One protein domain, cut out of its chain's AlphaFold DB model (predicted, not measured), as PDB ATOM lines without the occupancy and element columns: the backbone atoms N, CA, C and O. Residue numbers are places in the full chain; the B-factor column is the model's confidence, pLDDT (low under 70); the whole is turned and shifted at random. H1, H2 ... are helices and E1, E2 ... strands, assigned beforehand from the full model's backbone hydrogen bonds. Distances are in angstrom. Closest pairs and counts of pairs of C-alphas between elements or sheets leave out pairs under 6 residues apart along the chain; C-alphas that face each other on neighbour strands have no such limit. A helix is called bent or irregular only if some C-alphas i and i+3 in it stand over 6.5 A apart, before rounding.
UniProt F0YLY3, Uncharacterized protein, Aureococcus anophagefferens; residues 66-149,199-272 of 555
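AT A GLANCE: This is residues 66 to 149 and 199 to 272 of the 555 residues of an uncharacterized protein of Aureococcus anophagefferens (UniProt F0YLY3). A twisted, curled sheet of seven strands makes the core, in three layers, with helices on both faces: the long helix H1 on one, H2, H4 and H5 on the other. From the edge strand E7 a long link loops to the short last helix H6, which packs on H1. The printed part has 158 residues, with named elements in the order E1 E2 H1 E3 H2 E4 H3 H4 E5 E6 H5 E7 H6; the sheet, E1 E3 E2 E4 E5 E6 E7, is mixed, and the class is mixed, helices and strands. The whole is compact, with a radius of gyration of the C-alphas of 15.0 A and spans of 43 by 35 by 31 A.

HOW THE PARTS SIT: Edge strand E1, residues 66 to 70, is antiparallel to E3, residues 110 to 116, with N 67 and O 114 within hydrogen-bond range at 2.9 A. The other neighbours are parallel: E3 and E2, residues 76 to 82 (N 113 and O 78, 2.8 A); E2 and E4, residues 137 to 141 (N 81 and O 137, 2.8 A); E4 and E5, residues 212 to 216 (N 138 and O 212, 2.8 A); E5 and E6, residues 231 to 235 (N 213 and O 231, 2.8 A); E6 and edge strand E7, residues 249 to 251 (N 234 and O 249, 2.9 A). H1, residues 86 to 100, is on the sheet at a height of 6.6 A, only just over E4 and E5 with 3 C-alphas on each; the C-alphas of Leu 88 and Ala 216 are the closest of H1 and E5, at 6.1 A. H2, residues 120 to 128, is on the opposite face over E2, height 9.8 A. H4, residues 199 to 205, on the same face as H2, touches it at a steep tilt of 40 degrees, the same way, closest at the C-alphas of Ala 124 and Leu 200, 5.2 A. H3, residues 142 to 145, only grazes the sheet with residues 142 to 144. H5, residues 239 to 246, is over E7 and irregular, C-alphas 241 and 244 being 7.1 A apart. H6, residues 269 to 272, is not on the sheet and touches residues 93 to 97 of H1; the closest C-alphas are those of Ala 93 and Val 272, 5.3 A. Strand-helix-strand units, two parallel strands joined through a helix, are E2, H1, E3 and E6, H5, E7; E3, H2, E4 is a split one, with E2 between its strands; each crossover is right-handed. Every O i to N i+4 pair is within hydrogen-bond range in H1, H2 and H4, but 2 of 4 in H5; H3 and H6 are too short for such a pair.

IN THESE COORDINATES: E1 begins at C-alpha 66 (224.308, 239.229, 258.969). H1 measures 20.6 A, E2 19.5 A and E3 18.6 A from first to last C-alpha. H6 ends at C-alpha 272 (228.843, 240.871, 244.669).

THE WHOLE: The C-alphas farthest apart, of Ala 107 and Thr 149, are 46.9 A apart. Residues 150 to 198 are not printed; C-alphas 149 and 199 are 7.6 A apart across the cut. The links E5 to E6 and E7 to H6 are long. Mean pLDDT of the printed part is 70.2; 68 residues are under 70, among them 84 to 110 and 254 to 272.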
ATOM      1  N   VAL A  66     225.532 239.161 259.771       73.94
ATOM      2  CA  VAL A  66     224.308 239.229 258.969       73.94
ATOM      3  C   VAL A  66     224.365 240.446 258.058       73.94
ATOM      4  O   VAL A  66     224.735 241.532 258.504       73.94
ATOM      5  N   GLU A  67     223.972 240.263 256.806       72.94
ATOM      6  CA  GLU A  67     223.829 241.326 255.819       72.94
ATOM      7  C   GLU A  67     222.417 241.310 255.238       72.94
ATOM      8  O   GLU A  67     221.884 240.245 254.944       72.94
ATOM      9  N   THR A  68     221.831 242.487 255.030       69.50
ATOM     10  CA  THR A  68     220.556 242.629 254.321       69.50
ATOM     11  C   THR A  68     220.734 243.548 253.123       69.50
ATOM     12  O   THR A  68     221.403 244.579 253.213       69.50
ATOM     13  N   TRP A  69     220.104 243.191 252.012       67.12
ATOM     14  CA  TRP A  69     220.105 243.960 250.770       67.12
ATOM     15  C   TRP A  69     218.791 243.711 250.020       67.12
ATOM     16  O   TRP A  69     218.039 242.787 250.339       67.12
ATOM     17  N   SER A  70     218.497 244.537 249.015       64.56
ATOM     18  CA  SER A  70     217.283 244.402 248.208       64.56
ATOM     19  C   SER A  70     217.525 244.783 246.753       64.56
ATOM     20  O   SER A  70     218.192 245.778 246.466       64.56
ATOM     21  N   ALA A  71     216.938 244.014 245.841       58.75
ATOM     22  CA  ALA A  71     216.693 244.396 244.459       58.75
ATOM     23  C   ALA A  71     215.227 244.827 244.342       58.75
ATOM     24  O   ALA A  71     214.335 244.033 244.604       58.75
ATOM     25  N   GLY A  72     214.943 246.079 243.981       62.69
ATOM     26  CA  GLY A  72     213.562 246.585 243.914       62.69
ATOM     27  C   GLY A  72     212.952 246.931 245.283       62.69
ATOM     28  O   GLY A  72     213.663 247.375 246.182       62.69
ATOM     29  N   ASP A  73     211.628 246.784 245.434       63.84
ATOM     30  CA  ASP A  73     210.883 247.173 246.651       63.84
ATOM     31  C   ASP A  73     210.991 246.194 247.835       63.84
ATOM     32  O   ASP A  73     210.470 246.486 248.913       63.84
ATOM     33  N   GLY A  74     211.644 245.043 247.650       61.25
ATOM     34  CA  GLY A  74     211.798 244.026 248.689       61.25
ATOM     35  C   GLY A  74     210.545 243.190 248.965       61.25
ATOM     36  O   GLY A  74     210.450 242.567 250.017       61.25
ATOM     37  N   SER A  75     209.582 243.141 248.043       65.81
ATOM     38  CA  SER A  75     208.325 242.385 248.200       65.81
ATOM     39  C   SER A  75     208.472 240.856 248.271       65.81
ATOM     40  O   SER A  75     207.494 240.168 248.580       65.81
ATOM     41  N   VAL A  76     209.661 240.304 248.005       71.75
ATOM     42  CA  VAL A  76     209.985 238.882 248.208       71.75
ATOM     43  C   VAL A  76     211.146 238.767 249.192       71.75
ATOM     44  O   VAL A  76     212.273 239.058 248.825       71.75
ATOM     45  N   GLU A  77     210.892 238.329 250.423       82.44
ATOM     46  CA  GLU A  77     211.939 238.136 251.437       82.44
ATOM     47  C   GLU A  77     212.583 236.748 251.325       82.44
ATOM     48  O   GLU A  77     211.883 235.734 251.221       82.44
ATOM     49  N   ILE A  78     213.916 236.707 251.352       83.38
ATOM     50  CA  ILE A  78     214.722 235.487 251.297       83.38
ATOM     51  C   ILE A  78     215.689 235.468 252.486       83.38
ATOM     52  O   ILE A  78     216.371 236.452 252.758       83.38
ATOM     53  N   GLU A  79     215.774 234.339 253.181       88.06
ATOM     54  CA  GLU A  79     216.802 234.086 254.194       88.06
ATOM     55  C   GLU A  79     217.868 233.160 253.605       88.06
ATOM     56  O   GLU A  79     217.544 232.169 252.944       88.06
ATOM     57  N   GLU A  80     219.140 233.486 253.813       86.75
ATOM     58  CA  GLU A  80     220.267 232.755 253.236       86.75
ATOM     59  C   GLU A  80     221.312 232.421 254.297       86.75
ATOM     60  O   GLU A  80     221.628 233.252 255.142       86.75
ATOM     61  N   HIS A  81     221.911 231.235 254.222       87.19
ATOM     62  CA  HIS A  81     222.962 230.798 255.138       87.19
ATOM     63  C   HIS A  81     224.147 230.259 254.356       87.19
ATOM     64  O   HIS A  81     223.996 229.331 253.559       87.19
ATOM     65  N   LEU A  82     225.336 230.795 254.611       81.31
ATOM     66  CA  LEU A  82     226.543 230.349 253.927       81.31
ATOM     67  C   LEU A  82     227.775 230.330 254.825       81.31
ATOM     68  O   LEU A  82     227.937 231.142 255.735       81.31
ATOM     69  N   VAL A  83     228.677 229.404 254.518       72.50
ATOM     70  CA  VAL A  83     230.064 229.443 254.983       72.50
ATOM     71  C   VAL A  83     230.900 229.966 253.811       72.50
ATOM     72  O   VAL A  83     230.814 229.383 252.732       72.50
ATOM     73  N   PRO A  84     231.669 231.057 253.952       63.12
ATOM     74  CA  PRO A  84     232.421 231.632 252.844       63.12
ATOM     75  C   PRO A  84     233.653 230.767 252.532       63.12
ATOM     76  O   PRO A  84     234.751 231.017 253.023       63.12
ATOM     77  N   TYR A  85     233.453 229.727 251.724       61.91
ATOM     78  CA  TYR A  85     234.507 229.007 251.005       61.91
ATOM     79  C   TYR A  85     234.492 229.460 249.540       61.91
ATOM     80  O   TYR A  85     233.421 229.763 249.014       61.91
ATOM     81  N   GLY A  86     235.648 229.498 248.863       58.53
ATOM     82  CA  GLY A  86     235.775 230.110 247.526       58.53
ATOM     83  C   GLY A  86     234.717 229.648 246.511       58.53
ATOM     84  O   GLY A  86     234.066 230.467 245.864       58.53
ATOM     85  N   PHE A  87     234.465 228.342 246.461       58.69
ATOM     86  CA  PHE A  87     233.443 227.708 245.630       58.69
ATOM     87  C   PHE A  87     232.007 228.163 245.937       58.69
ATOM     88  O   PHE A  87     231.215 228.363 245.012       58.69
ATOM     89  N   LEU A  88     231.665 228.335 247.217       59.94
ATOM     90  CA  LEU A  88     230.342 228.804 247.647       59.94
ATOM     91  C   LEU A  88     230.162 230.283 247.376       59.94
ATOM     92  O   LEU A  88     229.100 230.689 246.921       59.94
ATOM     93  N   SER A  89     231.205 231.076 247.609       60.88
ATOM     94  CA  SER A  89     231.213 232.502 247.308       60.88
ATOM     95  C   SER A  89     230.904 232.792 245.836       60.88
ATOM     96  O   SER A  89     230.230 233.770 245.540       60.88
ATOM     97  N   GLN A  90     231.312 231.923 244.910       62.19
ATOM     98  CA  GLN A  90     231.021 232.084 243.479       62.19
ATOM     99  C   GLN A  90     229.621 231.644 243.089       62.19
ATOM    100  O   GLN A  90     228.942 232.368 242.363       62.19
ATOM    101  N   ALA A  91     229.171 230.489 243.588       62.06
ATOM    102  CA  ALA A  91     227.775 230.089 243.432       62.06
ATOM    103  C   ALA A  91     226.850 231.183 244.001       62.06
ATOM    104  O   ALA A  91     225.852 231.552 243.396       62.06
ATOM    105  N   TYR A  92     227.237 231.791 245.116       66.00
ATOM    106  CA  TYR A  92     226.531 232.904 245.731       66.00
ATOM    107  C   TYR A  92     226.601 234.210 244.923       66.00
ATOM    108  O   TYR A  92     225.577 234.850 244.697       66.00
ATOM    109  N   ALA A  93     227.771 234.614 244.425       64.06
ATOM    110  CA  ALA A  93     227.893 235.788 243.556       64.06
ATOM    111  C   ALA A  93     227.050 235.634 242.281       64.06
ATOM    112  O   ALA A  93     226.442 236.593 241.807       64.06
ATOM    113  N   TYR A  94     226.949 234.416 241.753       64.94
ATOM    114  CA  TYR A  94     226.111 234.147 240.597       64.94
ATOM    115  C   TYR A  94     224.619 234.065 240.939       64.94
ATOM    116  O   TYR A  94     223.774 234.513 240.165       64.94
ATOM    117  N   TRP A  95     224.270 233.581 242.131       68.06
ATOM    118  CA  TRP A  95     222.913 233.710 242.662       68.06
ATOM    119  C   TRP A  95     222.502 235.177 242.705       68.06
ATOM    120  O   TRP A  95     221.421 235.551 242.245       68.06
ATOM    121  N   ARG A  96     223.422 236.031 243.162       69.12
ATOM    122  CA  ARG A  96     223.218 237.476 243.214       69.12
ATOM    123  C   ARG A  96     223.061 238.034 241.807       69.12
ATOM    124  O   ARG A  96     222.157 238.826 241.588       69.12
ATOM    125  N   TRP A  97     223.868 237.591 240.846       65.88
ATOM    126  CA  TRP A  97     223.722 237.962 239.437       65.88
ATOM    127  C   TRP A  97     222.339 237.595 238.872       65.88
ATOM    128  O   TRP A  97     221.668 238.465 238.322       65.88
ATOM    129  N   GLY A  98     221.857 236.364 239.075       65.88
ATOM    130  CA  GLY A  98     220.546 235.924 238.575       65.88
ATOM    131  C   GLY A  98     219.364 236.682 239.199       65.88
ATOM    132  O   GLY A  98     218.383 237.004 238.516       65.88
ATOM    133  N   LEU A  99     219.464 237.037 240.486       66.06
ATOM    134  CA  LEU A  99     218.457 237.868 241.156       66.06
ATOM    135  C   LEU A  99     218.551 239.360 240.794       66.06
ATOM    136  O   LEU A  99     217.517 240.025 240.758       66.06
ATOM    137  N   ASN A 100     219.751 239.866 240.490       58.59
ATOM    138  CA  ASN A 100     220.039 241.285 240.228       58.59
ATOM    139  C   ASN A 100     220.186 241.640 238.741       58.59
ATOM    140  O   ASN A 100     220.625 242.750 238.426       58.59
ATOM    141  N   GLY A 101     219.857 240.717 237.831       57.53
ATOM    142  CA  GLY A 101     219.931 240.915 236.383       57.53
ATOM    143  C   GLY A 101     219.229 242.194 235.901       57.53
ATOM    144  O   GLY A 101     218.435 242.813 236.616       57.53
ATOM    145  N   ALA A 102     219.499 242.594 234.653       48.56
ATOM    146  CA  ALA A 102     219.054 243.870 234.067       48.56
ATOM    147  C   ALA A 102     217.519 244.088 234.077       48.56
ATOM    148  O   ALA A 102     217.048 245.197 233.833       48.56
ATOM    149  N   LEU A 103     216.747 243.051 234.413       43.25
ATOM    150  CA  LEU A 103     215.295 243.053 234.584       43.25
ATOM    151  C   LEU A 103     214.805 243.403 236.005       43.25
ATOM    152  O   LEU A 103     213.598 243.358 236.249       43.25
ATOM    153  N   SER A 104     215.668 243.861 236.926       43.38
ATOM    154  CA  SER A 104     215.221 244.462 238.207       43.38
ATOM    155  C   SER A 104     214.417 245.772 238.051       43.38
ATOM    156  O   SER A 104     214.039 246.405 239.033       43.38
ATOM    157  N   SER A 105     214.059 246.148 236.817       42.38
ATOM    158  CA  SER A 105     213.015 247.128 236.514       42.38
ATOM    159  C   SER A 105     211.604 246.695 236.940       42.38
ATOM    160  O   SER A 105     210.675 247.500 236.851       42.38
ATOM    161  N   SER A 106     211.387 245.450 237.387       47.56
ATOM    162  CA  SER A 106     210.130 245.098 238.049       47.56
ATOM    163  C   SER A 106     210.067 245.771 239.420       47.56
ATOM    164  O   SER A 106     210.887 245.501 240.291       47.56
ATOM    165  N   ALA A 107     209.045 246.605 239.645       50.78
ATOM    166  CA  ALA A 107     208.793 247.259 240.935       50.78
ATOM    167  C   ALA A 107     208.810 246.282 242.129       50.78
ATOM    168  O   ALA A 107     209.112 246.703 243.236       50.78
ATOM    169  N   ARG A 108     208.537 244.992 241.878       56.78
ATOM    170  CA  ARG A 108     208.642 243.881 242.824       56.78
ATOM    171  C   ARG A 108     209.939 243.113 242.615       56.78
ATOM    172  O   ARG A 108     210.046 242.387 241.629       56.78
ATOM    173  N   GLY A 109     210.893 243.243 243.523       61.88
ATOM    174  CA  GLY A 109     212.104 242.423 243.509       61.88
ATOM    175  C   GLY A 109     212.447 241.895 244.905       61.88
ATOM    176  O   GLY A 109     211.819 242.306 245.888       61.88
ATOM    177  N   PRO A 110     213.372 240.925 245.003       69.88
ATOM    178  CA  PRO A 110     213.667 240.268 246.263       69.88
ATOM    179  C   PRO A 110     214.483 241.145 247.217       69.88
ATOM    180  O   PRO A 110     215.405 241.850 246.814       69.88
ATOM    181  N   SER A 111     214.165 241.057 248.504       75.00
ATOM    182  CA  SER A 111     215.042 241.421 249.610       75.00
ATOM    183  C   SER A 111     215.627 240.144 250.184       75.00
ATOM    184  O   SER A 111     214.909 239.150 250.291       75.00
ATOM    185  N   ALA A 112     216.897 240.148 250.570       76.44
ATOM    186  CA  ALA A 112     217.431 238.999 251.270       76.44
ATOM    187  C   ALA A 112     218.312 239.350 252.458       76.44
ATOM    188  O   ALA A 112     219.045 240.340 252.457       76.44
ATOM    189  N   THR A 113     218.221 238.492 253.468       82.50
ATOM    190  CA  THR A 113     219.012 238.515 254.689       82.50
ATOM    191  C   THR A 113     219.952 237.321 254.668       82.50
ATOM    192  O   THR A 113     219.531 236.169 254.735       82.50
ATOM    193  N   SER A 114     221.243 237.599 254.540       79.81
ATOM    194  CA  SER A 114     222.295 236.602 254.439       79.81
ATOM    195  C   SER A 114     223.059 236.479 255.751       79.81
ATOM    196  O   SER A 114     223.629 237.442 256.257       79.81
ATOM    197  N   HIS A 115     223.083 235.265 256.286       83.81
ATOM    198  CA  HIS A 115     223.803 234.851 257.475       83.81
ATOM    199  C   HIS A 115     225.102 234.160 257.068       83.81
ATOM    200  O   HIS A 115     225.102 233.071 256.486       83.81
ATOM    201  N   PHE A 116     226.222 234.772 257.421       77.50
ATOM    202  CA  PHE A 116     227.545 234.255 257.112       77.50
ATOM    203  C   PHE A 116     228.159 233.625 258.356       77.50
ATOM    204  O   PHE A 116     228.217 234.236 259.427       77.50
ATOM    205  N   TYR A 117     228.632 232.391 258.214       77.19
ATOM    206  CA  TYR A 117     229.171 231.592 259.307       77.19
ATOM    207  C   TYR A 117     230.689 231.444 259.177       77.19
ATOM    208  O   TYR A 117     231.163 231.122 258.093       77.19
ATOM    209  N   PRO A 118     231.461 231.562 260.274       69.25
ATOM    210  CA  PRO A 118     232.916 231.397 260.234       69.25
ATOM    211  C   PRO A 118     233.403 230.012 259.796       69.25
ATOM    212  O   PRO A 118     234.530 229.863 259.341       69.25
ATOM    213  N   SER A 119     232.593 228.971 260.009       72.56
ATOM    214  CA  SER A 119     232.937 227.596 259.646       72.56
ATOM    215  C   SER A 119     231.701 226.706 259.530       72.56
ATOM    216  O   SER A 119     230.644 227.021 260.090       72.56
ATOM    217  N   ALA A 120     231.855 225.546 258.886       74.44
ATOM    218  CA  ALA A 120     230.819 224.513 258.804       74.44
ATOM    219  C   ALA A 120     230.266 224.111 260.183       74.44
ATOM    220  O   ALA A 120     229.056 223.980 260.349       74.44
ATOM    221  N   ALA A 121     231.121 224.025 261.209       76.56
ATOM    222  CA  ALA A 121     230.697 223.731 262.579       76.56
ATOM    223  C   ALA A 121     229.773 224.809 263.177       76.56
ATOM    224  O   ALA A 121     228.889 224.497 263.975       76.56
ATOM    225  N   HIS A 122     229.955 226.084 262.817       80.69
ATOM    226  CA  HIS A 122     229.057 227.153 263.262       80.69
ATOM    227  C   HIS A 122     227.685 227.055 262.599       80.69
ATOM    228  O   HIS A 122     226.681 227.210 263.299       80.69
ATOM    229  N   LEU A 123     227.649 226.761 261.298       84.88
ATOM    230  CA  LEU A 123     226.403 226.533 260.571       84.88
ATOM    231  C   LEU A 123     225.686 225.279 261.090       84.88
ATOM    232  O   LEU A 123     224.510 225.357 261.429       84.88
ATOM    233  N   ALA A 124     226.396 224.164 261.284       82.81
ATOM    234  CA  ALA A 124     225.832 222.938 261.852       82.81
ATOM    235  C   ALA A 124     225.185 223.190 263.224       82.81
ATOM    236  O   ALA A 124     224.070 222.751 263.476       82.81
ATOM    237  N   ARG A 125     225.825 223.992 264.087       84.38
ATOM    238  CA  ARG A 125     225.234 224.410 265.368       84.38
ATOM    239  C   ARG A 125     223.975 225.272 265.213       84.38
ATOM    240  O   ARG A 125     223.143 225.274 266.114       84.38
ATOM    241  N   ALA A 126     223.848 226.060 264.146       88.44
ATOM    242  CA  ALA A 126     222.631 226.832 263.876       88.44
ATOM    243  C   ALA A 126     221.483 225.920 263.421       88.44
ATOM    244  O   ALA A 126     220.375 226.055 263.939       88.44
ATOM    245  N   VAL A 127     221.783 224.946 262.555       88.62
ATOM    246  CA  VAL A 127     220.856 223.877 262.150       88.62
ATOM    247  C   VAL A 127     220.372 223.101 263.381       88.62
ATOM    248  O   VAL A 127     219.176 223.020 263.631       88.62
ATOM    249  N   GLU A 128     221.289 222.621 264.226       85.12
ATOM    250  CA  GLU A 128     220.970 221.857 265.447       85.12
ATOM    251  C   GLU A 128     220.091 222.633 266.445       85.12
ATOM    252  O   GLU A 128     219.346 222.032 267.216       85.12
ATOM    253  N   ARG A 129     220.161 223.970 266.443       88.81
ATOM    254  CA  ARG A 129     219.343 224.836 267.308       88.81
ATOM    255  C   ARG A 129     217.985 225.207 266.716       88.81
ATOM    256  O   ARG A 129     217.250 225.939 267.372       88.81
ATOM    257  N   GLY A 130     217.659 224.773 265.499       88.31
ATOM    258  CA  GLY A 130     216.420 225.202 264.853       88.31
ATOM    259  C   GLY A 130     216.436 226.675 264.428       88.31
ATOM    260  O   GLY A 130     215.381 227.291 264.380       88.31
ATOM    261  N   ALA A 131     217.612 227.255 264.171       89.00
ATOM    262  CA  ALA A 131     217.770 228.695 263.946       89.00
ATOM    263  C   ALA A 131     217.695 229.127 262.468       89.00
ATOM    264  O   ALA A 131     218.098 230.244 262.167       89.00
ATOM    265  N   ILE A 132     217.260 228.244 261.564       91.62
ATOM    266  CA  ILE A 132     217.156 228.504 260.124       91.62
ATOM    267  C   ILE A 132     215.675 228.571 259.763       91.62
ATOM    268  O   ILE A 132     214.920 227.641 260.050       91.62
ATOM    269  N   ALA A 133     215.232 229.662 259.148       89.81
ATOM    270  CA  ALA A 133     213.828 229.776 258.794       89.81
ATOM    271  C   ALA A 133     213.413 228.764 257.719       89.81
ATOM    272  O   ALA A 133     214.185 228.301 256.874       89.81
ATOM    273  N   ARG A 134     212.118 228.458 257.717       88.81
ATOM    274  CA  ARG A 134     211.493 227.684 256.650       88.81
ATOM    275  C   ARG A 134     211.701 228.374 255.301       88.81
ATOM    276  O   ARG A 134     211.452 229.567 255.166       88.81
ATOM    277  N   HIS A 135     212.051 227.585 254.289       87.69
ATOM    278  CA  HIS A 135     212.367 228.011 252.924       87.69
ATOM    279  C   HIS A 135     213.647 228.847 252.786       87.69
ATOM    280  O   HIS A 135     213.863 229.423 251.722       87.69
ATOM    281  N   ALA A 136     214.504 228.880 253.810       90.06
ATOM    282  CA  ALA A 136     215.822 229.480 253.682       90.06
ATOM    283  C   ALA A 136     216.685 228.731 252.649       90.06
ATOM    284  O   ALA A 136     216.561 227.512 252.451       90.06
ATOM    285  N   VAL A 137     217.576 229.479 252.001       88.25
ATOM    286  CA  VAL A 137     218.584 228.959 251.074       88.25
ATOM    287  C   VAL A 137     219.863 228.688 251.857       88.25
ATOM    288  O   VAL A 137     220.426 229.592 252.468       88.25
ATOM    289  N   VAL A 138     220.350 227.450 251.843       88.56
ATOM    290  CA  VAL A 138     221.578 227.069 252.549       88.56
ATOM    291  C   VAL A 138     222.626 226.603 251.551       88.56
ATOM    292  O   VAL A 138     222.415 225.628 250.834       88.56
ATOM    293  N   TYR A 139     223.768 227.282 251.535       83.50
ATOM    294  CA  TYR A 139     224.899 226.971 250.668       83.50
ATOM    295  C   TYR A 139     225.881 226.053 251.394       83.50
ATOM    296  O   TYR A 139     226.379 226.385 252.474       83.50
ATOM    297  N   VAL A 140     226.192 224.909 250.784       79.00
ATOM    298  CA  VAL A 140     227.107 223.906 251.333       79.00
ATOM    299  C   VAL A 140     228.125 223.468 250.293       79.00
ATOM    300  O   VAL A 140     227.763 223.019 249.211       79.00
ATOM    301  N   ASP A 141     229.405 223.555 250.645       74.12
ATOM    302  CA  ASP A 141     230.494 222.992 249.853       74.12
ATOM    303  C   ASP A 141     230.699 221.549 250.290       74.12
ATOM    304  O   ASP A 141     231.027 221.298 251.452       74.12
ATOM    305  N   VAL A 142     230.503 220.593 249.389       64.69
ATOM    306  CA  VAL A 142     230.605 219.171 249.745       64.69
ATOM    307  C   VAL A 142     232.029 218.774 250.106       64.69
ATOM    308  O   VAL A 142     232.219 217.944 250.996       64.69
ATOM    309  N   ARG A 143     233.022 219.398 249.468       61.91
ATOM    310  CA  ARG A 143     234.440 219.119 249.674       61.91
ATOM    311  C   ARG A 143     234.840 219.475 251.101       61.91
ATOM    312  O   ARG A 143     235.355 218.626 251.822       61.91
ATOM    313  N   TYR A 144     234.507 220.689 251.548       56.84
ATOM    314  CA  TYR A 144     234.832 221.158 252.902       56.84
ATOM    315  C   TYR A 144     233.872 220.635 253.977       56.84
ATOM    316  O   TYR A 144     234.302 220.346 255.092       56.84
ATOM    317  N   ALA A 145     232.585 220.455 253.666       51.97
ATOM    318  CA  ALA A 145     231.611 219.950 254.632       51.97
ATOM    319  C   ALA A 145     231.818 218.465 254.973       51.97
ATOM    320  O   ALA A 145     231.314 218.013 256.004       51.97
ATOM    321  N   ALA A 146     232.515 217.696 254.129       49.91
ATOM    322  CA  ALA A 146     232.877 216.303 254.390       49.91
ATOM    323  C   ALA A 146     234.141 216.145 255.262       49.91
ATOM    324  O   ALA A 146     234.305 215.088 255.881       49.91
ATOM    325  N   LEU A 147     234.982 217.188 255.382       46.41
ATOM    326  CA  LEU A 147     236.226 217.174 256.178       46.41
ATOM    327  C   LEU A 147     236.000 216.972 257.687       46.41
ATOM    328  O   LEU A 147     236.928 216.627 258.414       46.41
ATOM    329  N   ASP A 148     234.762 217.136 258.158       42.12
ATOM    330  CA  ASP A 148     234.367 216.974 259.560       42.12
ATOM    331  C   ASP A 148     234.471 215.520 260.085       42.12
ATOM    332  O   ASP A 148     234.286 215.290 261.284       42.12
ATOM    333  N   THR A 149     234.760 214.519 259.238       43.09
ATOM    334  CA  THR A 149     234.964 213.121 259.675       43.09
ATOM    335  C   THR A 149     236.420 212.683 259.569       43.09
ATOM    336  O   THR A 149     236.928 212.384 258.491       43.09
ATOM    337  N   ARG A 199     228.966 215.954 258.455       73.38
ATOM    338  CA  ARG A 199     228.068 216.252 259.593       73.38
ATOM    339  C   ARG A 199     227.051 217.331 259.219       73.38
ATOM    340  O   ARG A 199     225.878 217.175 259.538       73.38
ATOM    341  N   LEU A 200     227.497 218.380 258.534       78.31
ATOM    342  CA  LEU A 200     226.642 219.486 258.117       78.31
ATOM    343  C   LEU A 200     225.543 219.038 257.141       78.31
ATOM    344  O   LEU A 200     224.378 219.320 257.404       78.31
ATOM    345  N   LEU A 201     225.871 218.302 256.067       78.94
ATOM    346  CA  LEU A 201     224.844 217.810 255.135       78.94
ATOM    347  C   LEU A 201     223.848 216.893 255.845       78.94
ATOM    348  O   LEU A 201     222.650 217.041 255.647       78.94
ATOM    349  N   ARG A 202     224.310 215.996 256.726       77.25
ATOM    350  CA  ARG A 202     223.405 215.142 257.514       77.25
ATOM    351  C   ARG A 202     222.470 215.956 258.407       77.25
ATOM    352  O   ARG A 202     221.287 215.645 258.460       77.25
ATOM    353  N   ALA A 203     222.984 216.987 259.077       81.31
ATOM    354  CA  ALA A 203     222.169 217.870 259.907       81.31
ATOM    355  C   ALA A 203     221.122 218.624 259.073       81.31
ATOM    356  O   ALA A 203     219.980 218.735 259.498       81.31
ATOM    357  N   LEU A 204     221.493 219.099 257.880       86.62
ATOM    358  CA  LEU A 204     220.581 219.799 256.972       86.62
ATOM    359  C   LEU A 204     219.502 218.883 256.398       86.62
ATOM    360  O   LEU A 204     218.352 219.286 256.327       86.62
ATOM    361  N   LEU A 205     219.858 217.656 256.019       83.31
ATOM    362  CA  LEU A 205     218.911 216.659 255.511       83.31
ATOM    363  C   LEU A 205     217.933 216.166 256.584       83.31
ATOM    364  O   LEU A 205     216.837 215.727 256.256       83.31
ATOM    365  N   ALA A 206     218.349 216.191 257.852       80.69
ATOM    366  CA  ALA A 206     217.508 215.872 259.001       80.69
ATOM    367  C   ALA A 206     216.768 217.101 259.559       80.69
ATOM    368  O   ALA A 206     216.118 216.993 260.596       80.69
ATOM    369  N   TYR A 207     216.898 218.267 258.924       87.62
ATOM    370  CA  TYR A 207     216.262 219.485 259.400       87.62
ATOM    371  C   TYR A 207     214.757 219.441 259.134       87.62
ATOM    372  O   TYR A 207     214.338 219.074 258.046       87.62
ATOM    373  N   ASP A 208     213.937 219.815 260.116       85.19
ATOM    374  CA  ASP A 208     212.478 219.631 260.036       85.19
ATOM    375  C   ASP A 208     211.770 220.603 259.082       85.19
ATOM    376  O   ASP A 208     210.639 220.354 258.646       85.19
ATOM    377  N   GLU A 209     212.386 221.756 258.827       88.44
ATOM    378  CA  GLU A 209     211.811 222.778 257.966       88.44
ATOM    379  C   GLU A 209     212.315 222.614 256.526       88.44
ATOM    380  O   GLU A 209     213.521 222.476 256.312       88.44
ATOM    381  N   PRO A 210     211.429 222.680 255.511       89.06
ATOM    382  CA  PRO A 210     211.844 222.640 254.115       89.06
ATOM    383  C   PRO A 210     212.875 223.726 253.801       89.06
ATOM    384  O   PRO A 210     212.619 224.905 254.038       89.06
ATOM    385  N   LEU A 211     213.994 223.330 253.200       89.25
ATOM    386  CA  LEU A 211     215.101 224.210 252.809       89.25
ATOM    387  C   LEU A 211     215.340 224.093 251.307       89.25
ATOM    388  O   LEU A 211     215.000 223.070 250.707       89.25
ATOM    389  N   THR A 212     215.987 225.100 250.729       89.12
ATOM    390  CA  THR A 212     216.683 224.956 249.447       89.12
ATOM    391  C   THR A 212     218.167 224.768 249.742       89.12
ATOM    392  O   THR A 212     218.829 225.689 250.212       89.12
ATOM    393  N   ILE A 213     218.692 223.568 249.504       87.69
ATOM    394  CA  ILE A 213     220.090 223.224 249.775       87.69
ATOM    395  C   ILE A 213     220.874 223.353 248.468       87.69
ATOM    396  O   ILE A 213     220.710 222.542 247.552       87.69
ATOM    397  N   VAL A 214     221.725 224.376 248.391       85.12
ATOM    398  CA  VAL A 214     222.655 224.592 247.279       85.12
ATOM    399  C   VAL A 214     223.945 223.849 247.586       85.12
ATOM    400  O   VAL A 214     224.666 224.173 248.527       85.12
ATOM    401  N   VAL A 215     224.216 222.826 246.791       81.75
ATOM    402  CA  VAL A 215     225.337 221.910 246.943       81.75
ATOM    403  C   VAL A 215     226.402 222.289 245.923       81.75
ATOM    404  O   VAL A 215     226.206 222.097 244.723       81.75
ATOM    405  N   ALA A 216     227.514 222.831 246.409       74.56
ATOM    406  CA  ALA A 216     228.590 223.350 245.583       74.56
ATOM    407  C   ALA A 216     229.826 222.446 245.584       74.56
ATOM    408  O   ALA A 216     230.144 221.818 246.599       74.56
ATOM    409  N   GLY A 217     230.523 222.405 244.445       69.56
ATOM    410  CA  GLY A 217     231.782 221.679 244.272       69.56
ATOM    411  C   GLY A 217     231.846 220.859 242.981       69.56
ATOM    412  O   GLY A 217     230.842 220.361 242.475       69.56
ATOM    413  N   ASP A 218     233.066 220.655 242.484       63.78
ATOM    414  CA  ASP A 218     233.329 220.019 241.183       63.78
ATOM    415  C   ASP A 218     232.916 218.541 241.098       63.78
ATOM    416  O   ASP A 218     232.805 217.992 240.001       63.78
ATOM    417  N   VAL A 219     232.651 217.905 242.243       64.94
ATOM    418  CA  VAL A 219     232.239 216.498 242.369       64.94
ATOM    419  C   VAL A 219     230.721 216.315 242.469       64.94
ATOM    420  O   VAL A 219     230.249 215.193 242.667       64.94
ATOM    421  N   ALA A 220     229.928 217.383 242.304       70.31
ATOM    422  CA  ALA A 220     228.467 217.318 242.386       70.31
ATOM    423  C   ALA A 220     227.845 216.305 241.404       70.31
ATOM    424  O   ALA A 220     226.836 215.676 241.729       70.31
ATOM    425  N   CYS A 221     228.487 216.063 240.250       72.75
ATOM    426  CA  CYS A 221     228.075 215.037 239.281       72.75
ATOM    427  C   CYS A 221     228.037 213.621 239.873       72.75
ATOM    428  O   CYS A 221     227.363 212.749 239.340       72.75
ATOM    429  N   ARG A 222     228.749 213.360 240.970       69.50
ATOM    430  CA  ARG A 222     228.901 212.016 241.547       69.50
ATOM    431  C   ARG A 222     228.038 211.815 242.790       69.50
ATOM    432  O   ARG A 222     228.075 210.748 243.407       69.50
ATOM    433  N   LEU A 223     227.279 212.837 243.186       73.00
ATOM    434  CA  LEU A 223     226.449 212.800 244.380       73.00
ATOM    435  C   LEU A 223     225.148 212.051 244.124       73.00
ATOM    436  O   LEU A 223     224.493 212.208 243.096       73.00
ATOM    437  N   LYS A 224     224.773 211.262 245.130       74.62
ATOM    438  CA  LYS A 224     223.460 210.636 245.253       74.62
ATOM    439  C   LYS A 224     222.808 211.200 246.503       74.62
ATOM    440  O   LYS A 224     223.132 210.795 247.618       74.62
ATOM    441  N   LEU A 225     221.952 212.186 246.301       77.31
ATOM    442  CA  LEU A 225     221.146 212.832 247.313       77.31
ATOM    443  C   LEU A 225     219.848 212.032 247.498       77.31
ATOM    444  O   LEU A 225     219.237 211.599 246.518       77.31
ATOM    445  N   PRO A 226     219.427 211.797 248.748       76.56
ATOM    446  CA  PRO A 226     218.152 211.149 249.036       76.56
ATOM    447  C   PRO A 226     216.987 212.040 248.587       76.56
ATOM    448  O   PRO A 226     217.072 213.262 248.647       76.56
ATOM    449  N   ALA A 227     215.851 211.447 248.220       78.88
ATOM    450  CA  ALA A 227     214.625 212.222 248.064       78.88
ATOM    451  C   ALA A 227     214.139 212.709 249.442       78.88
ATOM    452  O   ALA A 227     213.921 211.898 250.343       78.88
ATOM    453  N   THR A 228     213.959 214.022 249.605       80.94
ATOM    454  CA  THR A 228     213.504 214.637 250.864       80.94
ATOM    455  C   THR A 228     212.414 215.686 250.633       80.94
ATOM    456  O   THR A 228     211.944 215.912 249.505       80.94
ATOM    457  N   HIS A 229     211.979 216.317 251.725       84.44
ATOM    458  CA  HIS A 229     211.137 217.509 251.693       84.44
ATOM    459  C   HIS A 229     211.916 218.802 251.371       84.44
ATOM    460  O   HIS A 229     211.291 219.837 251.132       84.44
ATOM    461  N   HIS A 230     213.251 218.751 251.317       87.62
ATOM    462  CA  HIS A 230     214.090 219.849 250.841       87.62
ATOM    463  C   HIS A 230     214.126 219.884 249.306       87.62
ATOM    464  O   HIS A 230     213.890 218.880 248.629       87.62
ATOM    465  N   ALA A 231     214.436 221.055 248.754       87.75
ATOM    466  CA  ALA A 231     214.837 221.204 247.363       87.75
ATOM    467  C   ALA A 231     216.367 221.178 247.273       87.75
ATOM    468  O   ALA A 231     217.049 221.720 248.144       87.75
ATOM    469  N   TYR A 232     216.901 220.584 246.209       86.31
ATOM    470  CA  TYR A 232     218.335 220.573 245.941       86.31
ATOM    471  C   TYR A 232     218.660 221.412 244.721       86.31
ATOM    472  O   TYR A 232     217.966 221.344 243.705       86.31
ATOM    473  N   VAL A 233     219.764 222.140 244.815       84.88
ATOM    474  CA  VAL A 233     220.402 222.800 243.683       84.88
ATOM    475  C   VAL A 233     221.834 222.288 243.616       84.88
ATOM    476  O   VAL A 233     222.593 222.486 244.561       84.88
ATOM    477  N   LEU A 234     222.207 221.604 242.537       82.62
ATOM    478  CA  LEU A 234     223.591 221.194 242.301       82.62
ATOM    479  C   LEU A 234     224.291 222.289 241.503       82.62
ATOM    480  O   LEU A 234     223.856 222.590 240.388       82.62
ATOM    481  N   SER A 235     225.355 222.873 242.059       78.12
ATOM    482  CA  SER A 235     226.111 223.901 241.352       78.12
ATOM    483  C   SER A 235     227.312 223.346 240.575       78.12
ATOM    484  O   SER A 235     227.916 222.353 240.978       78.12
ATOM    485  N   GLY A 236     227.676 224.017 239.482       76.69
ATOM    486  CA  GLY A 236     228.800 223.679 238.608       76.69
ATOM    487  C   GLY A 236     228.416 222.771 237.441       76.69
ATOM    488  O   GLY A 236     227.469 221.990 237.525       76.69
ATOM    489  N   ASP A 237     229.163 222.869 236.341       76.44
ATOM    490  CA  ASP A 237     228.947 222.120 235.088       76.44
ATOM    491  C   ASP A 237     228.734 220.616 235.310       76.44
ATOM    492  O   ASP A 237     227.775 220.025 234.816       76.44
ATOM    493  N   ALA A 238     229.567 220.012 236.158       69.56
ATOM    494  CA  ALA A 238     229.449 218.621 236.577       69.56
ATOM    495  C   ALA A 238     228.056 218.260 237.132       69.56
ATOM    496  O   ALA A 238     227.508 217.203 236.813       69.56
ATOM    497  N   GLY A 239     227.448 219.121 237.950       73.31
ATOM    498  CA  GLY A 239     226.171 218.831 238.608       73.31
ATOM    499  C   GLY A 239     225.010 218.590 237.638       73.31
ATOM    500  O   GLY A 239     224.058 217.889 237.988       73.31
ATOM    501  N   ALA A 240     225.086 219.116 236.411       76.19
ATOM    502  CA  ALA A 240     223.982 219.115 235.454       76.19
ATOM    503  C   ALA A 240     223.472 217.717 235.102       76.19
ATOM    504  O   ALA A 240     222.269 217.456 235.157       76.19
ATOM    505  N   ALA A 241     224.386 216.799 234.773       74.44
ATOM    506  CA  ALA A 241     224.030 215.439 234.375       74.44
ATOM    507  C   ALA A 241     223.328 214.667 235.509       74.44
ATOM    508  O   ALA A 241     222.475 213.816 235.258       74.44
ATOM    509  N   SER A 242     223.635 215.027 236.756       75.44
ATOM    510  CA  SER A 242     223.128 214.376 237.962       75.44
ATOM    511  C   SER A 242     221.845 214.985 238.513       75.44
ATOM    512  O   SER A 242     221.209 214.384 239.380       75.44
ATOM    513  N   CYS A 243     221.400 216.129 237.994       78.31
ATOM    514  CA  CYS A 243     220.199 216.806 238.480       78.31
ATOM    515  C   CYS A 243     218.945 215.928 238.375       78.31
ATOM    516  O   CYS A 243     218.220 215.774 239.356       78.31
ATOM    517  N   ALA A 244     218.737 215.265 237.231       77.25
ATOM    518  CA  ALA A 244     217.582 214.389 237.027       77.25
ATOM    519  C   ALA A 244     217.563 213.201 238.005       77.25
ATOM    520  O   ALA A 244     216.522 212.898 238.584       77.25
ATOM    521  N   ALA A 245     218.716 212.562 238.232       75.75
ATOM    522  CA  ALA A 245     218.837 211.437 239.160       75.75
ATOM    523  C   ALA A 245     218.602 211.848 240.623       75.75
ATOM    524  O   ALA A 245     218.128 211.042 241.421       75.75
ATOM    525  N   ASN A 246     218.908 213.101 240.962       75.31
ATOM    526  CA  ASN A 246     218.769 213.656 242.308       75.31
ATOM    527  C   ASN A 246     217.449 214.413 242.534       75.31
ATOM    528  O   ASN A 246     217.216 214.904 243.637       75.31
ATOM    529  N   GLY A 247     216.599 214.562 241.507       78.31
ATOM    530  CA  GLY A 247     215.447 215.468 241.569       78.31
ATOM    531  C   GLY A 247     215.847 216.909 241.919       78.31
ATOM    532  O   GLY A 247     215.096 217.610 242.595       78.31
ATOM    533  N   ALA A 248     217.053 217.313 241.517       83.88
ATOM    534  CA  ALA A 248     217.653 218.603 241.812       83.88
ATOM    535  C   ALA A 248     217.523 219.552 240.617       83.88
ATOM    536  O   ALA A 248     217.421 219.117 239.468       83.88
ATOM    537  N   ALA A 249     217.571 220.850 240.889       85.31
ATOM    538  CA  ALA A 249     217.822 221.852 239.867       85.31
ATOM    539  C   ALA A 249     219.331 222.058 239.676       85.31
ATOM    540  O   ALA A 249     220.134 221.711 240.547       85.31
ATOM    541  N   TRP A 250     219.711 222.634 238.538       84.19
ATOM    542  CA  TRP A 250     221.101 222.951 238.228       84.19
ATOM    543  C   TRP A 250     221.386 224.445 238.393       84.19
ATOM    544  O   TRP A 250     220.501 225.282 238.212       84.19
ATOM    545  N   PHE A 251     222.637 224.771 238.699       77.75
ATOM    546  CA  PHE A 251     223.135 226.136 238.775       77.75
ATOM    547  C   PHE A 251     224.612 226.182 238.339       77.75
ATOM    548  O   PHE A 251     225.355 225.270 238.678       77.75
ATOM    549  N   PRO A 252     225.120 227.187 237.611       76.44
ATOM    550  CA  PRO A 252     226.548 227.247 237.292       76.44
ATOM    551  C   PRO A 252     227.377 227.770 238.478       76.44
ATOM    552  O   PRO A 252     226.871 228.401 239.403       76.44
ATOM    553  N   GLN A 253     228.681 227.491 238.452       72.25
ATOM    554  CA  GLN A 253     229.644 227.827 239.511       72.25
ATOM    555  C   GLN A 253     231.038 228.028 238.903       72.25
ATOM    556  O   GLN A 253     231.375 227.314 237.970       72.25
ATOM    557  N   GLY A 254     231.919 228.885 239.423       60.81
ATOM    558  CA  GLY A 254     233.330 228.738 239.039       60.81
ATOM    559  C   GLY A 254     234.323 229.745 239.604       60.81
ATOM    560  O   GLY A 254     233.989 230.911 239.804       60.81
ATOM    561  N   LEU A 255     235.551 229.244 239.810       47.41
ATOM    562  CA  LEU A 255     236.737 229.916 240.359       47.41
ATOM    563  C   LEU A 255     237.453 230.842 239.376       47.41
ATOM    564  O   LEU A 255     238.214 231.707 239.801       47.41
ATOM    565  N   GLU A 256     237.220 230.681 238.078       49.19
ATOM    566  CA  GLU A 256     238.063 231.282 237.051       49.19
ATOM    567  C   GLU A 256     237.309 232.376 236.291       49.19
ATOM    568  O   GLU A 256     236.271 232.113 235.692       49.19
ATOM    569  N   GLY A 257     237.834 233.606 236.312       43.44
ATOM    570  CA  GLY A 257     237.325 234.742 235.530       43.44
ATOM    571  C   GLY A 257     236.460 235.757 236.277       43.44
ATOM    572  O   GLY A 257     236.205 236.823 235.729       43.44
ATOM    573  N   LEU A 258     236.057 235.488 237.520       42.19
ATOM    574  CA  LEU A 258     235.611 236.551 238.426       42.19
ATOM    575  C   LEU A 258     236.840 237.142 239.122       42.19
ATOM    576  O   LEU A 258     237.793 236.390 239.346       42.19
ATOM    577  N   PRO A 259     236.855 238.448 239.463       42.03
ATOM    578  CA  PRO A 259     237.970 239.034 240.186       42.03
ATOM    579  C   PRO A 259     238.222 238.176 241.418       42.03
ATOM    580  O   PRO A 259     237.384 238.086 242.319       42.03
ATOM    581  N   SER A 260     239.358 237.489 241.426       38.22
ATOM    582  CA  SER A 260     239.834 236.747 242.575       38.22
ATOM    583  C   SER A 260     240.296 237.776 243.597       38.22
ATOM    584  O   SER A 260     241.489 237.947 243.835       38.22
ATOM    585  N   TYR A 261     239.346 238.503 244.193       35.19
ATOM    586  CA  TYR A 261     239.523 239.071 245.515       35.19
ATOM    587  C   TYR A 261     239.816 237.852 246.380       35.19
ATOM    588  O   TYR A 261     238.906 237.066 246.647       35.19
ATOM    589  N   GLY A 262     241.111 237.595 246.607       37.59
ATOM    590  CA  GLY A 262     241.631 236.279 246.983       37.59
ATOM    591  C   GLY A 262     240.773 235.618 248.048       37.59
ATOM    592  O   GLY A 262     240.253 236.345 248.880       37.59
ATOM    593  N   PHE A 263     240.622 234.287 247.979       38.81
ATOM    594  CA  PHE A 263     239.911 233.312 248.843       38.81
ATOM    595  C   PHE A 263     239.055 233.820 250.035       38.81
ATOM    596  O   PHE A 263     237.961 233.321 250.274       38.81
ATOM    597  N   ARG A 264     239.526 234.831 250.762       40.03
ATOM    598  CA  ARG A 264     238.905 235.595 251.851       40.03
ATOM    599  C   ARG A 264     237.880 236.671 251.428       40.03
ATOM    600  O   ARG A 264     237.190 237.175 252.308       40.03
ATOM    601  N   GLY A 265     237.770 237.044 250.146       39.56
ATOM    602  CA  GLY A 265     236.938 238.174 249.681       39.56
ATOM    603  C   GLY A 265     235.672 237.825 248.885       39.56
ATOM    604  O   GLY A 265     234.826 238.691 248.688       39.56
ATOM    605  N   GLY A 266     235.502 236.573 248.448       41.28
ATOM    606  CA  GLY A 266     234.512 236.199 247.424       41.28
ATOM    607  C   GLY A 266     233.031 236.426 247.776       41.28
ATOM    608  O   GLY A 266     232.185 236.409 246.889       41.28
ATOM    609  N   GLY A 267     232.706 236.601 249.058       42.22
ATOM    610  CA  GLY A 267     231.354 236.918 249.530       42.22
ATOM    611  C   GLY A 267     231.142 238.390 249.882       42.22
ATOM    612  O   GLY A 267     230.081 238.714 250.405       42.22
ATOM    613  N   SER A 268     232.135 239.265 249.663       49.19
ATOM    614  CA  SER A 268     232.017 240.664 250.067       49.19
ATOM    615  C   SER A 268     230.979 241.406 249.207       49.19
ATOM    616  O   SER A 268     230.829 241.097 248.018       49.19
ATOM    617  N   PRO A 269     230.293 242.415 249.763       48.38
ATOM    618  CA  PRO A 269     229.335 243.246 249.029       48.38
ATOM    619  C   PRO A 269     229.948 243.898 247.785       48.38
ATOM    620  O   PRO A 269     229.283 244.038 246.763       48.38
ATOM    621  N   GLU A 270     231.236 244.241 247.835       51.41
ATOM    622  CA  GLU A 270     231.999 244.777 246.708       51.41
ATOM    623  C   GLU A 270     232.224 243.724 245.620       51.41
ATOM    624  O   GLU A 270     232.091 244.044 244.444       51.41
ATOM    625  N   THR A 271     232.504 242.470 245.987       51.28
ATOM    626  CA  THR A 271     232.640 241.359 245.029       51.28
ATOM    627  C   THR A 271     231.299 241.024 244.379       51.28
ATOM    628  O   THR A 271     231.225 240.799 243.173       51.28
ATOM    629  N   VAL A 272     230.215 241.059 245.157       51.50
ATOM    630  CA  VAL A 272     228.843 240.871 244.669       51.50
ATOM    631  C   VAL A 272     228.415 242.020 243.748       51.50
ATOM    632  O   VAL A 272     227.841 241.774 242.688       51.50
TER     633      VAL A 272